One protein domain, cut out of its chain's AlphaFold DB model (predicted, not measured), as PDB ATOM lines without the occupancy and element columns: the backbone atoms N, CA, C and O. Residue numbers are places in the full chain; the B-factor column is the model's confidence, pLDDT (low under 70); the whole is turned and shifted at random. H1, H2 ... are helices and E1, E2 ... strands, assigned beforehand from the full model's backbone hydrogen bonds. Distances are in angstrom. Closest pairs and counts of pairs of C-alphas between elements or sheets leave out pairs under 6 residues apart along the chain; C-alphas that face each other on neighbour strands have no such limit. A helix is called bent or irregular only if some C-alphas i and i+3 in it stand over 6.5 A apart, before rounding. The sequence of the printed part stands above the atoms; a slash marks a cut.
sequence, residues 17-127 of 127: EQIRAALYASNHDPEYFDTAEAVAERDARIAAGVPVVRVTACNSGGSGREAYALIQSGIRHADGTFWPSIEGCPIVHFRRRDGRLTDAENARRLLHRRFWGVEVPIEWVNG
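AT A GLANCE: This is residues 17 to 127 of the 127 residues of an uncharacterized protein of Nocardia farcinica (UniProt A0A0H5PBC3). A long, strongly twisted hairpin of two strands, E1 and E2, makes the spine of this elongated domain, with a helix, H3, packed on the sheet toward one end and a helical hairpin, H1 and H2, at the other. H1 packs on the sheet where E2 bends and pairs with the short strand E3, while H2 reaches away from the sheet and makes the far tip; E5 runs beside E1, and E4 beside the beginning of E2. The printed part has 111 residues, with three named helices and five named strands: along the chain come the helices H1 and H2, then the strands E1 to E4, then the helix H3 and last the strand E5; the class is mixed, helices and strands, and the one sheet is branched, with E1 and E2, E2 and E3, and E2 and E4 antiparallel neighbours and E1 and E5 parallel ones. The whole is only just loose, close to compact, with a radius of gyration of the C-alphas of 16.1 A, and it spans 51 by 29 by 23 A.

IN THESE COORDINATES: Begin with the sheet: find C-alpha 50 at (98.855, 52.726, 75.185), where E1 starts, and go to residue 59, 27.4 A away. E2 returns over residues 66 to 76, 28.0 A from first to last C-alpha, and bends by 70 degrees at residue 73. E3 is residues 82 to 84, E4 residues 91 to 95, and E5 residues 122 to 126, the last ending with C-alpha 126 at (92.925, 65.601, 89.171). For the helices, look first at C-alpha 17, at (109.686, 53.351, 72.668), where H1 begins; it runs to residue 26 over 14.0 A. H2, residues 36 to 48, measures 18.2 A, and H3, residues 103 to 115, measures 17.4 A. H3 is irregular: C-alphas 110 and 113 are 7.5 A apart.

HOW THE PARTS SIT: Start at E1 and E2, an antiparallel hairpin at 162 degrees, where N 54 and O 72 are 2.7 A apart, within hydrogen-bond range. On the other side of E1 you find E5, parallel to it at 32 degrees, with N 55 and O 123 at 2.8 A. E2 has three neighbours: E1 lies on one side, and E3, beside residues 73 to 76, and E4, beside residues 66 to 70, lie on the other side. Look for N 75 and O 83, 2.9 A, between the antiparallel E2 and E3, and for N 69 and O 92, 2.8 A, between the antiparallel E2 and E4. E1, E2 and E3 form a meander, each strand the antiparallel neighbour of the one before. H3 is on the sheet; its closest C-alphas to E1 are those of Ala 57 and Ala 104, 5.1 A apart. H1 is also on the sheet, at a height over the sheet of 9.2 A, over E3 and only just over E2, on which 3 of its C-alphas fall; it runs across the strands, at 71 degrees to E3 on the local plane. H2 only grazes the sheet, with residues 45 to 48. With residues 43 to 47 alone H2 touches H1, the closest C-alphas being those of Arg 20 and Ile 46 at 6.7 A; this helical hairpin has a shallow tilt of 27 degrees, opposite ways. H3 is apart from both H1 and H2. In H1 and H2 every O i to N i+4 pair is within hydrogen-bond range; in H3 6 of 9 are.

THE WHOLE: The two C-alphas farthest apart are those of Ala 36 and Asp 98, 51.2 A. The printed part has no cut, and no link is long; H2 to E1 and E2 to E3 are tight. The mean pLDDT of the printed part is 84.9, and residues 27 to 34, 61 to 62 and 87 to 88 are under 70.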
ATOM      1  N   GLU A  17     108.560  54.276  72.522       92.25
ATOM      2  CA  GLU A  17     109.686  53.351  72.668       92.25
ATOM      3  C   GLU A  17     110.411  53.559  73.999       92.25
ATOM      4  O   GLU A  17     110.602  52.597  74.738       92.25
ATOM      5  N   GLN A  18     110.717  54.812  74.358       90.75
ATOM      6  CA  GLN A  18     111.349  55.134  75.640       90.75
ATOM      7  C   GLN A  18     110.490  54.699  76.828       90.75
ATOM      8  O   GLN A  18     111.016  54.150  77.789       90.75
ATOM      9  N   ILE A  19     109.171  54.912  76.761       91.00
ATOM     10  CA  ILE A  19     108.248  54.509  77.830       91.00
ATOM     11  C   ILE A  19     108.242  52.987  78.001       91.00
ATOM     12  O   ILE A  19     108.338  52.489  79.121       91.00
ATOM     13  N   ARG A  20     108.147  52.232  76.899       91.44
ATOM     14  CA  ARG A  20     108.174  50.762  76.951       91.44
ATOM     15  C   ARG A  20     109.513  50.247  77.459       91.44
ATOM     16  O   ARG A  20     109.525  49.396  78.339       91.44
ATOM     17  N   ALA A  21     110.623  50.783  76.950       89.56
ATOM     18  CA  ALA A  21     111.963  50.427  77.404       89.56
ATOM     19  C   ALA A  21     112.138  50.695  78.907       89.56
ATOM     20  O   ALA A  21     112.616  49.822  79.629       89.56
ATOM     21  N   ALA A  22     111.672  51.851  79.391       87.31
ATOM     22  CA  ALA A  22     111.707  52.193  80.808       87.31
ATOM     23  C   ALA A  22     110.853  51.236  81.652       87.31
ATOM     24  O   ALA A  22     111.297  50.821  82.716       87.31
ATOM     25  N   LEU A  23     109.670  50.828  81.179       87.31
ATOM     26  CA  LEU A  23     108.831  49.841  81.871       87.31
ATOM     27  C   LEU A  23     109.452  48.442  81.902       87.31
ATOM     28  O   LEU A  23     109.373  47.773  82.931       87.31
ATOM     29  N   TYR A  24     110.091  48.001  80.817       87.06
ATOM     30  CA  TYR A  24     110.836  46.739  80.809       87.06
ATOM     31  C   TYR A  24     112.026  46.771  81.773       87.06
ATOM     32  O   TYR A  24     112.301  45.770  82.430       87.06
ATOM     33  N   ALA A  25     112.701  47.918  81.890       82.38
ATOM     34  CA  ALA A  25     113.794  48.107  82.836       82.38
ATOM     35  C   ALA A  25     113.305  48.203  84.293       82.38
ATOM     36  O   ALA A  25     113.947  47.663  85.189       82.38
ATOM     37  N   SER A  26     112.173  48.873  84.540       70.62
ATOM     38  CA  SER A  26     111.687  49.175  85.890       70.62
ATOM     39  C   SER A  26     110.844  48.072  86.520       70.62
ATOM     40  O   SER A  26     110.918  47.873  87.725       70.62
ATOM     41  N   ASN A  27     110.053  47.343  85.726       62.88
ATOM     42  CA  ASN A  27     109.213  46.236  86.204       62.88
ATOM     43  C   ASN A  27     109.967  44.899  86.207       62.88
ATOM     44  O   ASN A  27     109.363  43.825  86.134       62.88
ATOM     45  N   HIS A  28     111.294  44.959  86.282       55.66
ATOM     46  CA  HIS A  28     112.120  43.829  86.665       55.66
ATOM     47  C   HIS A  28     112.120  43.716  88.196       55.66
ATOM     48  O   HIS A  28     113.175  43.747  88.813       55.66
ATOM     49  N   ASP A  29     110.937  43.634  88.812       53.69
ATOM     50  CA  ASP A  29     110.834  43.275  90.222       53.69
ATOM     51  C   ASP A  29     110.903  41.743  90.306       53.69
ATOM     52  O   ASP A  29     109.962  41.068  89.866       53.69
ATOM     53  N   PRO A  30     112.036  41.169  90.749       51.19
ATOM     54  CA  PRO A  30     112.237  39.727  90.762       51.19
ATOM     55  C   PRO A  30     111.340  39.004  91.773       51.19
ATOM     56  O   PRO A  30     111.385  37.783  91.778       51.19
ATOM     57  N   GLU A  31     110.575  39.725  92.606       53.44
ATOM     58  CA  GLU A  31     109.598  39.153  93.548       53.44
ATOM     59  C   GLU A  31     108.159  39.097  92.993       53.44
ATOM     60  O   GLU A  31     107.279  38.506  93.621       53.44
ATOM     61  N   TYR A  32     107.875  39.740  91.849       54.75
ATOM     62  CA  TYR A  32     106.519  39.799  91.272       54.75
ATOM     63  C   TYR A  32     106.355  38.959  89.996       54.75
ATOM     64  O   TYR A  32     105.232  38.670  89.579       54.75
ATOM     65  N   PHE A  33     107.464  38.566  89.361       61.25
ATOM     66  CA  PHE A  33     107.482  37.846  88.084       61.25
ATOM     67  C   PHE A  33     108.468  36.669  88.120       61.25
ATOM     68  O   PHE A  33     109.389  36.577  87.312       61.25
ATOM     69  N   ASP A  34     108.267  35.754  89.065       69.12
ATOM     70  CA  ASP A  34     109.187  34.640  89.339       69.12
ATOM     71  C   ASP A  34     109.069  33.497  88.312       69.12
ATOM     72  O   ASP A  34     109.895  32.582  88.276       69.12
ATOM     73  N   THR A  35     108.031  33.523  87.468       80.88
ATOM     74  CA  THR A  35     107.766  32.498  86.451       80.88
ATOM     75  C   THR A  35     107.851  33.068  85.038       80.88
ATOM     76  O   THR A  35     107.513  34.224  84.778       80.88
ATOM     77  N   ALA A  36     108.253  32.225  84.082       83.12
ATOM     78  CA  ALA A  36     108.286  32.591  82.665       83.12
ATOM     79  C   ALA A  36     106.904  33.021  82.133       83.12
ATOM     80  O   ALA A  36     106.819  33.890  81.269       83.12
ATOM     81  N   GLU A  37     105.826  32.445  82.673       85.44
ATOM     82  CA  GLU A  37     104.448  32.822  82.340       85.44
ATOM     83  C   GLU A  37     104.125  34.243  82.809       85.44
ATOM     84  O   GLU A  37     103.583  35.031  82.036       85.44
ATOM     85  N   ALA A  38     104.521  34.603  84.033       83.06
ATOM     86  CA  ALA A  38     104.300  35.937  84.580       83.06
ATOM     87  C   ALA A  38     105.089  37.002  83.791       83.06
ATOM     88  O   ALA A  38     104.560  38.074  83.485       83.06
ATOM     89  N   VAL A  39     106.324  36.687  83.384       83.88
ATOM     90  CA  VAL A  39     107.128  37.546  82.497       83.88
ATOM     91  C   VAL A  39     106.454  37.718  81.131       83.88
ATOM     92  O   VAL A  39     106.321  38.842  80.651       83.88
ATOM     93  N   ALA A  40     105.974  36.632  80.517       86.94
ATOM     94  CA  ALA A  40     105.286  36.699  79.229       86.94
ATOM     95  C   ALA A  40     103.976  37.504  79.306       86.94
ATOM     96  O   ALA A  40     103.681  38.292  78.405       86.94
ATOM     97  N   GLU A  41     103.205  37.357  80.387       87.50
ATOM     98  CA  GLU A  41     101.988  38.142  80.615       87.50
ATOM     99  C   GLU A  41     102.303  39.636  80.776       87.50
ATOM    100  O   GLU A  41     101.644  40.481  80.160       87.50
ATOM    101  N   ARG A  42     103.334  39.976  81.559       86.06
ATOM    102  CA  ARG A  42     103.821  41.355  81.708       86.06
ATOM    103  C   ARG A  42     104.184  41.952  80.356       86.06
ATOM    104  O   ARG A  42     103.750  43.059  80.035       86.06
ATOM    105  N   ASP A  43     104.954  41.221  79.559       89.31
ATOM    106  CA  ASP A  43     105.435  41.697  78.267       89.31
ATOM    107  C   ASP A  43     104.278  41.892  77.281       89.31
ATOM    108  O   ASP A  43     104.225  42.912  76.588       89.31
ATOM    109  N   ALA A  44     103.300  40.980  77.282       90.00
ATOM    110  CA  ALA A  44     102.070  41.117  76.510       90.00
ATOM    111  C   ALA A  44     101.248  42.340  76.950       90.00
ATOM    112  O   ALA A  44     100.746  43.085  76.105       90.00
ATOM    113  N   ARG A  45     101.146  42.603  78.261       89.12
ATOM    114  CA  ARG A  45     100.465  43.792  78.797       89.12
ATOM    115  C   ARG A  45     101.159  45.089  78.386       89.12
ATOM    116  O   ARG A  45     100.475  46.007  77.931       89.12
ATOM    117  N   ILE A  46     102.488  45.163  78.490       90.81
ATOM    118  CA  ILE A  46     103.280  46.323  78.042       90.81
ATOM    119  C   ILE A  46     103.101  46.546  76.531       90.81
ATOM    120  O   ILE A  46     102.935  47.680  76.082       90.81
ATOM    121  N   ALA A  47     103.079  45.479  75.731       91.25
ATOM    122  CA  ALA A  47     102.877  45.585  74.290       91.25
ATOM    123  C   ALA A  47     101.463  46.074  73.920       91.25
ATOM    124  O   ALA A  47     101.316  46.898  73.016       91.25
ATOM    125  N   ALA A  48     100.436  45.584  74.621       92.25
ATOM    126  CA  ALA A  48      99.032  45.870  74.327       92.25
ATOM    127  C   ALA A  48      98.548  47.240  74.833       92.25
ATOM    128  O   ALA A  48      97.554  47.766  74.332       92.25
ATOM    129  N   GLY A  49      99.199  47.808  75.848       93.12
ATOM    130  CA  GLY A  49      98.792  49.089  76.408       93.12
ATOM    131  C   GLY A  49      99.217  50.302  75.569       93.12
ATOM    132  O   GLY A  49     100.055  50.226  74.670       93.12
ATOM    133  N   VAL A  50      98.618  51.454  75.877       95.88
ATOM    134  CA  VAL A  50      98.855  52.726  75.185       95.88
ATOM    135  C   VAL A  50      99.876  53.551  75.971       95.88
ATOM    136  O   VAL A  50      99.576  53.942  77.100       95.88
ATOM    137  N   PRO A  51     101.055  53.859  75.406       95.31
ATOM    138  CA  PRO A  51     102.017  54.754  76.043       95.31
ATOM    139  C   PRO A  51     101.439  56.164  76.173       95.31
ATOM    140  O   PRO A  51     100.915  56.706  75.200       95.31
ATOM    141  N   VAL A  52     101.528  56.751  77.364       95.38
ATOM    142  CA  VAL A  52     101.008  58.087  77.680       95.38
ATOM    143  C   VAL A  52     101.907  58.798  78.691       95.38
ATOM    144  O   VAL A  52     102.626  58.166  79.464       95.38
ATOM    145  N   VAL A  53     101.819  60.126  78.728       93.31
ATOM    146  CA  VAL A  53     102.305  60.929  79.858       93.31
ATOM    147  C   VAL A  53     101.105  61.380  80.676       93.31
ATOM    148  O   VAL A  53     100.243  62.102  80.183       93.31
ATOM    149  N   ARG A  54     101.042  60.971  81.939       94.19
ATOM    150  CA  ARG A  54     100.019  61.383  82.893       94.19
ATOM    151  C   ARG A  54     100.515  62.543  83.744       94.19
ATOM    152  O   ARG A  54     101.580  62.479  84.349       94.19
ATOM    153  N   VAL A  55      99.709  63.592  83.809       93.50
ATOM    154  CA  VAL A  55      99.912  64.762  84.657       93.50
ATOM    155  C   VAL A  55      98.815  64.782  85.711       93.50
ATOM    156  O   VAL A  55      97.676  65.160  85.427       93.50
ATOM    157  N   THR A  56      99.165  64.374  86.925       93.94
ATOM    158  CA  THR A  56      98.271  64.381  88.084       93.94
ATOM    159  C   THR A  56      98.445  65.691  88.832       93.94
ATOM    160  O   THR A  56      99.493  65.944  89.425       93.94
ATOM    161  N   ALA A  57      97.439  66.555  88.763       91.94
ATOM    162  CA  ALA A  57      97.443  67.837  89.446       91.94
ATOM    163  C   ALA A  57      96.767  67.714  90.813       91.94
ATOM    164  O   ALA A  57      95.598  67.342  90.898       91.94
ATOM    165  N   CYS A  58      97.498  68.078  91.859       88.88
ATOM    166  CA  CYS A  58      97.064  68.002  93.244       88.88
ATOM    167  C   CYS A  58      97.137  69.386  93.891       88.88
ATOM    168  O   CYS A  58      98.095  70.140  93.693       88.88
ATOM    169  N   ASN A  59      96.155  69.712  94.723       84.44
ATOM    170  CA  ASN A  59      96.202  70.905  95.562       84.44
ATOM    171  C   ASN A  59      97.252  70.724  96.674       84.44
ATOM    172  O   ASN A  59      97.296  69.678  97.323       84.44
ATOM    173  N   SER A  60      98.105  71.727  96.907       76.75
ATOM    174  CA  SER A  60      99.177  71.632  97.908       76.75
ATOM    175  C   SER A  60      98.775  72.097  99.314       76.75
ATOM    176  O   SER A  60      99.604  72.025 100.219       76.75
ATOM    177  N   GLY A  61      97.535  72.562  99.542       65.38
ATOM    178  CA  GLY A  61      97.041  72.837 100.898       65.38
ATOM    179  C   GLY A  61      95.971  73.928 101.041       65.38
ATOM    180  O   GLY A  61      95.450  74.484 100.075       65.38
ATOM    181  N   GLY A  62      95.648  74.249 102.302       61.69
ATOM    182  CA  GLY A  62      94.418  74.936 102.741       61.69
ATOM    183  C   GLY A  62      94.136  76.348 102.210       61.69
ATOM    184  O   GLY A  62      93.044  76.860 102.430       61.69
ATOM    185  N   SER A  63      95.066  76.982 101.488       71.56
ATOM    186  CA  SER A  63      94.811  78.277 100.838       71.56
ATOM    187  C   SER A  63      94.174  78.149  99.448       71.56
ATOM    188  O   SER A  63      93.677  79.143  98.915       71.56
ATOM    189  N   GLY A  64      94.230  76.958  98.830       72.56
ATOM    190  CA  GLY A  64      93.719  76.696  97.481       72.56
ATOM    191  C   GLY A  64      94.393  77.509  96.372       72.56
ATOM    192  O   GLY A  64      93.870  77.573  95.265       72.56
ATOM    193  N   ARG A  65      95.522  78.175  96.652       82.31
ATOM    194  CA  ARG A  65      96.255  79.007  95.679       82.31
ATOM    195  C   ARG A  65      97.432  78.283  95.047       82.31
ATOM    196  O   ARG A  65      97.846  78.657  93.950       82.31
ATOM    197  N   GLU A  66      97.961  77.282  95.728       87.62
ATOM    198  CA  GLU A  66      99.123  76.516  95.306       87.62
ATOM    199  C   GLU A  66      98.703  75.091  94.963       87.62
ATOM    200  O   GLU A  66      97.827  74.502  95.596       87.62
ATOM    201  N   ALA A  67      99.303  74.568  93.907       88.88
ATOM    202  CA  ALA A  67      99.105  73.213  93.442       88.88
ATOM    203  C   ALA A  67     100.444  72.670  92.946       88.88
ATOM    204  O   ALA A  67     101.394  73.417  92.684       88.88
ATOM    205  N   TYR A  68     100.526  71.357  92.817       90.44
ATOM    206  CA  TYR A  68     101.640  70.699  92.164       90.44
ATOM    207  C   TYR A  68     101.122  69.712  91.128       90.44
ATOM    208  O   TYR A  68     100.018  69.189  91.242       90.44
ATOM    209  N   ALA A  69     101.911  69.495  90.087       91.62
ATOM    210  CA  ALA A  69     101.669  68.482  89.079       91.62
ATOM    211  C   ALA A  69     102.735  67.399  89.218       91.62
ATOM    212  O   ALA A  69     103.924  67.690  89.069       91.62
ATOM    213  N   LEU A  70     102.300  66.176  89.498       92.06
ATOM    214  CA  LEU A  70     103.101  64.970  89.358       92.06
ATOM    215  C   LEU A  70     103.034  64.531  87.896       92.06
ATOM    216  O   LEU A  70     101.946  64.325  87.361       92.06
ATOM    217  N   ILE A  71     104.181  64.427  87.239       91.88
ATOM    218  CA  ILE A  71     104.258  64.073  85.822       91.88
ATOM    219  C   ILE A  71     104.911  62.701  85.731       91.88
ATOM    220  O   ILE A  71     106.039  62.533  86.177       91.88
ATOM    221  N   GLN A  72     104.205  61.731  85.164       91.69
ATOM    222  CA  GLN A  72     104.661  60.351  85.035       91.69
ATOM    223  C   GLN A  72     104.459  59.894  83.602       91.69
ATOM    224  O   GLN A  72     103.374  60.063  83.048       91.69
ATOM    225  N   SER A  73     105.472  59.290  82.998       92.38
ATOM    226  CA  SER A  73     105.256  58.515  81.782       92.38
ATOM    227  C   SER A  73     104.871  57.080  82.153       92.38
ATOM    228  O   SER A  73     105.097  56.632  83.281       92.38
ATOM    229  N   GLY A  74     104.192  56.379  81.256       93.38
ATOM    230  CA  GLY A  74     103.753  55.020  81.526       93.38
ATOM    231  C   GLY A  74     102.783  54.500  80.486       93.38
ATOM    232  O   GLY A  74     102.601  55.088  79.420       93.38
ATOM    233  N   ILE A  75     102.143  53.384  80.804       94.25
ATOM    234  CA  ILE A  75     101.198  52.719  79.914       94.25
ATOM    235  C   ILE A  75      99.805  52.742  80.522       94.25
ATOM    236  O   ILE A  75      99.599  52.325  81.659       94.25
ATOM    237  N   ARG A  76      98.832  53.215  79.740       95.19
ATOM    238  CA  ARG A  76      97.410  53.089  80.049       95.19
ATOM    239  C   ARG A  76      96.841  51.832  79.401       95.19
ATOM    240  O   ARG A  76      96.980  51.621  78.195       95.19
ATOM    241  N   HIS A  77      96.118  51.051  80.187       92.88
ATOM    242  CA  HIS A  77      95.391  49.875  79.729       92.88
ATOM    243  C   HIS A  77      93.910  50.191  79.468       92.88
ATOM    244  O   HIS A  77      93.384  51.238  79.858       92.88
ATOM    245  N   ALA A  78      93.228  49.292  78.754       90.38
ATOM    246  CA  ALA A  78      91.817  49.454  78.398       90.38
ATOM    247  C   ALA A  78      90.879  49.445  79.619       90.38
ATOM    248  O   ALA A  78      89.821  50.064  79.578       90.38
ATOM    249  N   ASP A  79      91.292  48.795  80.708       89.19
ATOM    250  CA  ASP A  79      90.591  48.781  81.998       89.19
ATOM    251  C   ASP A  79      90.738  50.099  82.791       89.19
ATOM    252  O   ASP A  79      90.180  50.236  83.876       89.19
ATOM    253  N   GLY A  80      91.469  51.084  82.253       85.06
ATOM    254  CA  GLY A  80      91.737  52.372  82.894       85.06
ATOM    255  C   GLY A  80      92.959  52.373  83.816       85.06
ATOM    256  O   GLY A  80      93.386  53.447  84.254       85.06
ATOM    257  N   THR A  81      93.565  51.209  84.067       89.31
ATOM    258  CA  THR A  81      94.777  51.082  84.877       89.31
ATOM    259  C   THR A  81      95.954  51.782  84.199       89.31
ATOM    260  O   THR A  81      96.094  51.773  82.973       89.31
ATOM    261  N   PHE A  82      96.818  52.395  85.007       90.31
ATOM    262  CA  PHE A  82      98.040  53.044  84.548       90.31
ATOM    263  C   PHE A  82      99.251  52.448  85.239       90.31
ATOM    264  O   PHE A  82      99.311  52.418  86.466       90.31
ATOM    265  N   TRP A  83     100.198  51.983  84.435       90.38
ATOM    266  CA  TRP A  83     101.474  51.455  84.889       90.38
ATOM    267  C   TRP A  83     102.544  52.524  84.668       90.38
ATOM    268  O   TRP A  83     102.941  52.742  83.519       90.38
ATOM    269  N   PRO A  84     102.970  53.237  85.727       89.06
ATOM    270  CA  PRO A  84     103.993  54.265  85.601       89.06
ATOM    271  C   PRO A  84     105.350  53.627  85.299       89.06
ATOM    272  O   PRO A  84     105.706  52.613  85.899       89.06
ATOM    273  N   SER A  85     106.143  54.243  84.426       86.56
ATOM    274  CA  SER A  85     107.579  53.973  84.414       86.56
ATOM    275  C   SER A  85     108.198  54.602  85.661       86.56
ATOM    276  O   SER A  85     107.895  55.750  85.993       86.56
ATOM    277  N   ILE A  86     109.076  53.879  86.352       72.94
ATOM    278  CA  ILE A  86     109.686  54.373  87.602       72.94
ATOM    279  C   ILE A  86     110.666  55.531  87.336       72.94
ATOM    280  O   ILE A  86     110.886  56.385  88.196       72.94
ATOM    281  N   GLU A  87     111.229  55.612  86.131       68.94
ATOM    282  CA  GLU A  87     112.152  56.680  85.759       68.94
ATOM    283  C   GLU A  87     111.435  57.996  85.433       68.94
ATOM    284  O   GLU A  87     110.509  58.021  84.626       68.94
ATOM    285  N   GLY A  88     111.940  59.107  85.979       64.31
ATOM    286  CA  GLY A  88     111.530  60.454  85.574       64.31
ATOM    287  C   GLY A  88     110.127  60.830  86.052       64.31
ATOM    288  O   GLY A  88     109.185  60.886  85.268       64.31
ATOM    289  N   CYS A  89     110.002  61.153  87.342       77.88
ATOM    290  CA  CYS A  89     108.753  61.621  87.946       77.88
ATOM    291  C   CYS A  89     108.873  63.082  88.433       77.88
ATOM    292  O   CYS A  89     108.977  63.329  89.640       77.88
ATOM    293  N   PRO A  90     108.966  64.083  87.531       83.44
ATOM    294  CA  PRO A  90     109.117  65.463  87.957       83.44
ATOM    295  C   PRO A  90     107.855  65.975  88.659       83.44
ATOM    296  O   PRO A  90     106.733  65.813  88.179       83.44
ATOM    297  N   ILE A  91     108.075  66.670  89.776       87.81
ATOM    298  CA  ILE A  91     107.043  67.410  90.501       87.81
ATOM    299  C   ILE A  91     107.194  68.887  90.156       87.81
ATOM    300  O   ILE A  91     108.242  69.494  90.389       87.81
ATOM    301  N   VAL A  92     106.143  69.482  89.598       88.38
ATOM    302  CA  VAL A  92     106.133  70.899  89.226       88.38
ATOM    303  C   VAL A  92     105.124  71.644  90.075       88.38
ATOM    304  O   VAL A  92     103.920  71.458  89.926       88.38
ATOM    305  N   HIS A  93     105.611  72.540  90.926       88.75
ATOM    306  CA  HIS A  93     104.759  73.450  91.682       88.75
ATOM    307  C   HIS A  93     104.300  74.615  90.807       88.75
ATOM    308  O   HIS A  93     105.081  75.191  90.043       88.75
ATOM    309  N   PHE A  94     103.031  74.985  90.932       86.38
ATOM    310  CA  PHE A  94     102.458  76.125  90.237       86.38
ATOM    311  C   PHE A  94     101.384  76.805  91.081       86.38
ATOM    312  O   PHE A  94     100.748  76.219  91.956       86.38
ATOM    313  N   ARG A  95     101.162  78.084  90.794       86.44
ATOM    314  CA  ARG A  95     100.061  78.837  91.383       86.44
ATOM    315  C   ARG A  95      98.835  78.694  90.494       86.44
ATOM    316  O   ARG A  95      98.933  78.914  89.285       86.44
ATOM    317  N   ARG A  96      97.679  78.365  91.075       81.00
ATOM    318  CA  ARG A  96      96.415  78.336  90.330       81.00
ATOM    319  C   ARG A  96      96.147  79.717  89.747       81.00
ATOM    320  O   ARG A  96      96.288  80.736  90.427       81.00
ATOM    321  N   ARG A  97      95.788  79.747  88.466       76.31
ATOM    322  CA  ARG A  97      95.480  80.988  87.749       76.31
ATOM    323  C   ARG A  97      94.059  81.447  88.048       76.31
ATOM    324  O   ARG A  97      93.817  82.645  88.148       76.31
ATOM    325  N   ASP A  98      93.149  80.488  88.177       74.56
ATOM    326  CA  ASP A  98      91.733  80.714  88.436       74.56
ATOM    327  C   ASP A  98      91.204  79.620  89.376       74.56
ATOM    328  O   ASP A  98      91.396  78.426  89.126       74.56
ATOM    329  N   GLY A  99      90.539  80.037  90.457       75.06
ATOM    330  CA  GLY A  99      89.904  79.135  91.420       75.06
ATOM    331  C   GLY A  99      88.660  78.427  90.872       75.06
ATOM    332  O   GLY A  99      88.197  77.473  91.488       75.06
ATOM    333  N   ARG A 100      88.134  78.869  89.721       83.00
ATOM    334  CA  ARG A 100      86.996  78.243  89.027       83.00
ATOM    335  C   ARG A 100      87.389  77.047  88.164       83.00
ATOM    336  O   ARG A 100      86.531  76.237  87.842       83.00
ATOM    337  N   LEU A 101      88.655  76.959  87.762       85.38
ATOM    338  CA  LEU A 101      89.170  75.836  86.980       85.38
ATOM    339  C   LEU A 101      89.604  74.711  87.912       85.38
ATOM    340  O   LEU A 101      90.150  74.978  88.987       85.38
ATOM    341  N   THR A 102      89.442  73.469  87.466       88.38
ATOM    342  CA  THR A 102      90.033  72.312  88.149       88.38
ATOM    343  C   THR A 102      91.562  72.418  88.186       88.38
ATOM    344  O   THR A 102      92.178  73.212  87.456       88.38
ATOM    345  N   ASP A 103      92.204  71.644  89.056       88.31
ATOM    346  CA  ASP A 103      93.664  71.654  89.171       88.31
ATOM    347  C   ASP A 103      94.311  71.114  87.890       88.31
ATOM    348  O   ASP A 103      95.263  71.716  87.385       88.31
ATOM    349  N   ALA A 104      93.717  70.081  87.284       90.31
ATOM    350  CA  ALA A 104      94.135  69.539  85.993       90.31
ATOM    351  C   ALA A 104      94.033  70.571  84.855       90.31
ATOM    352  O   ALA A 104      94.945  70.696  84.036       90.31
ATOM    353  N   GLU A 105      92.959  71.365  84.806       91.06
ATOM    354  CA  GLU A 105      92.799  72.420  83.797       91.06
ATOM    355  C   GLU A 105      93.778  73.581  84.001       91.06
ATOM    356  O   GLU A 105      94.321  74.112  83.026       91.06
ATOM    357  N   ASN A 106      94.028  73.976  85.256       89.88
ATOM    358  CA  ASN A 106      95.061  74.958  85.581       89.88
ATOM    359  C   ASN A 106      96.442  74.450  85.136       89.88
ATOM    360  O   ASN A 106      97.155  75.173  84.434       89.88
ATOM    361  N   ALA A 107      96.785  73.206  85.481       89.38
ATOM    362  CA  ALA A 107      98.028  72.562  85.076       89.38
ATOM    363  C   ALA A 107      98.152  72.527  83.549       89.38
ATOM    364  O   ALA A 107      99.166  72.971  83.013       89.38
ATOM    365  N   ARG A 108      97.097  72.121  82.830       91.56
ATOM    366  CA  ARG A 108      97.082  72.110  81.362       91.56
ATOM    367  C   ARG A 108      97.384  73.488  80.791       91.56
ATOM    368  O   ARG A 108      98.267  73.629  79.952       91.56
ATOM    369  N   ARG A 109      96.704  74.535  81.258       90.00
ATOM    370  CA  ARG A 109      96.915  75.899  80.741       90.00
ATOM    371  C   ARG A 109      98.319  76.441  81.020       90.00
ATOM    372  O   ARG A 109      98.819  77.228  80.219       90.00
ATOM    373  N   LEU A 110      98.928  76.066  82.142       88.81
ATOM    374  CA  LEU A 110     100.220  76.600  82.587       88.81
ATOM    375  C   LEU A 110     101.412  75.788  82.070       88.81
ATOM    376  O   LEU A 110     102.448  76.360  81.731       88.81
ATOM    377  N   LEU A 111     101.271  74.467  82.007       87.81
ATOM    378  CA  LEU A 111     102.374  73.541  81.777       87.81
ATOM    379  C   LEU A 111     102.405  72.978  80.359       87.81
ATOM    380  O   LEU A 111     103.463  72.515  79.959       87.81
ATOM    381  N   HIS A 112     101.327  73.058  79.567       86.50
ATOM    382  CA  HIS A 112     101.273  72.449  78.225       86.50
ATOM    383  C   HIS A 112     102.470  72.808  77.331       86.50
ATOM    384  O   HIS A 112     102.983  71.961  76.611       86.50
ATOM    385  N   ARG A 113     102.977  74.047  77.405       86.00
ATOM    386  CA  ARG A 113     104.156  74.471  76.626       86.00
ATOM    387  C   ARG A 113     105.452  73.743  77.005       86.00
ATOM    388  O   ARG A 113     106.361  73.697  76.190       86.00
ATOM    389  N   ARG A 114     105.546  73.181  78.214       84.94
ATOM    390  CA  ARG A 114     106.710  72.406  78.678       84.94
ATOM    391  C   ARG A 114     106.779  71.002  78.084       84.94
ATOM    392  O   ARG A 114     107.818  70.368  78.189       84.94
ATOM    393  N   PHE A 115     105.701  70.542  77.453       86.00
ATOM    394  CA  PHE A 115     105.626  69.241  76.791       86.00
ATOM    395  C   PHE A 115     105.881  69.339  75.277       86.00
ATOM    396  O   PHE A 115     105.505  68.447  74.520       86.00
ATOM    397  N   TRP A 116     106.511  70.428  74.820       80.44
ATOM    398  CA  TRP A 116     106.977  70.567  73.441       80.44
ATOM    399  C   TRP A 116     108.056  69.509  73.165       80.44
ATOM    400  O   TRP A 116     109.185  69.649  73.626       80.44
ATOM    401  N   GLY A 117     107.685  68.427  72.479       83.75
ATOM    402  CA  GLY A 117     108.552  67.267  72.226       83.75
ATOM    403  C   GLY A 117     108.029  65.944  72.791       83.75
ATOM    404  O   GLY A 117     108.630  64.910  72.529       83.75
ATOM    405  N   VAL A 118     106.915  65.948  73.531       88.12
ATOM    406  CA  VAL A 118     106.200  64.709  73.869       88.12
ATOM    407  C   VAL A 118     105.364  64.267  72.673       88.12
ATOM    408  O   VAL A 118     104.491  64.997  72.211       88.12
ATOM    409  N   GLU A 119     105.656  63.070  72.174       93.38
ATOM    410  CA  GLU A 119     105.045  62.465  70.986       93.38
ATOM    411  C   GLU A 119     103.871  61.540  71.330       93.38
ATOM    412  O   GLU A 119     103.077  61.176  70.465       93.38
ATOM    413  N   VAL A 120     103.748  61.160  72.601       93.56
ATOM    414  CA  VAL A 120     102.638  60.350  73.107       93.56
ATOM    415  C   VAL A 120     101.495  61.225  73.636       93.56
ATOM    416  O   VAL A 120     101.707  62.390  73.982       93.56
ATOM    417  N   PRO A 121     100.264  60.693  73.741       95.12
ATOM    418  CA  PRO A 121      99.161  61.422  74.354       95.12
ATOM    419  C   PRO A 121      99.479  61.870  75.787       95.12
ATOM    420  O   PRO A 121     100.088  61.133  76.565       95.12
ATOM    421  N   ILE A 122      99.013  63.072  76.141       94.06
ATOM    422  CA  ILE A 122      99.147  63.636  77.488       94.06
ATOM    423  C   ILE A 122      97.784  63.630  78.175       94.06
ATOM    424  O   ILE A 122      96.835  64.270  77.712       94.06
ATOM    425  N   GLU A 123      97.706  62.946  79.309       95.06
ATOM    426  CA  GLU A 123      96.525  62.871  80.160       95.06
ATOM    427  C   GLU A 123      96.643  63.877  81.301       95.06
ATOM    428  O   GLU A 123      97.648  63.915  82.003       95.06
ATOM    429  N   TRP A 124      95.604  64.683  81.506       93.81
ATOM    430  CA  TRP A 124      95.535  65.652  82.599       93.81
ATOM    431  C   TRP A 124      94.460  65.187  83.568       93.81
ATOM    432  O   TRP A 124      93.283  65.162  83.206       93.81
ATOM    433  N   VAL A 125      94.858  64.802  84.776       93.88
ATOM    434  CA  VAL A 125      93.960  64.218  85.777       93.88
ATOM    435  C   VAL A 125      94.045  64.998  87.085       93.88
ATOM    436  O   VAL A 125      95.091  65.555  87.420       93.88
ATOM    437  N   ASN A 126      92.926  65.082  87.804       90.69
ATOM    438  CA  ASN A 126      92.925  65.601  89.171       90.69
ATOM    439  C   ASN A 126      93.366  64.467  90.102       90.69
ATOM    440  O   ASN A 126      92.914  63.333  89.918       90.69
ATOM    441  N   GLY A 127      94.272  64.777  91.026       84.25
ATOM    442  CA  GLY A 127      94.699  63.865  92.088       84.25
ATOM    443  C   GLY A 127      93.884  63.990  93.363       84.25
ATOM    444  O   GLY A 127      92.977  64.854  93.420       84.25
TER     445      GLY A 127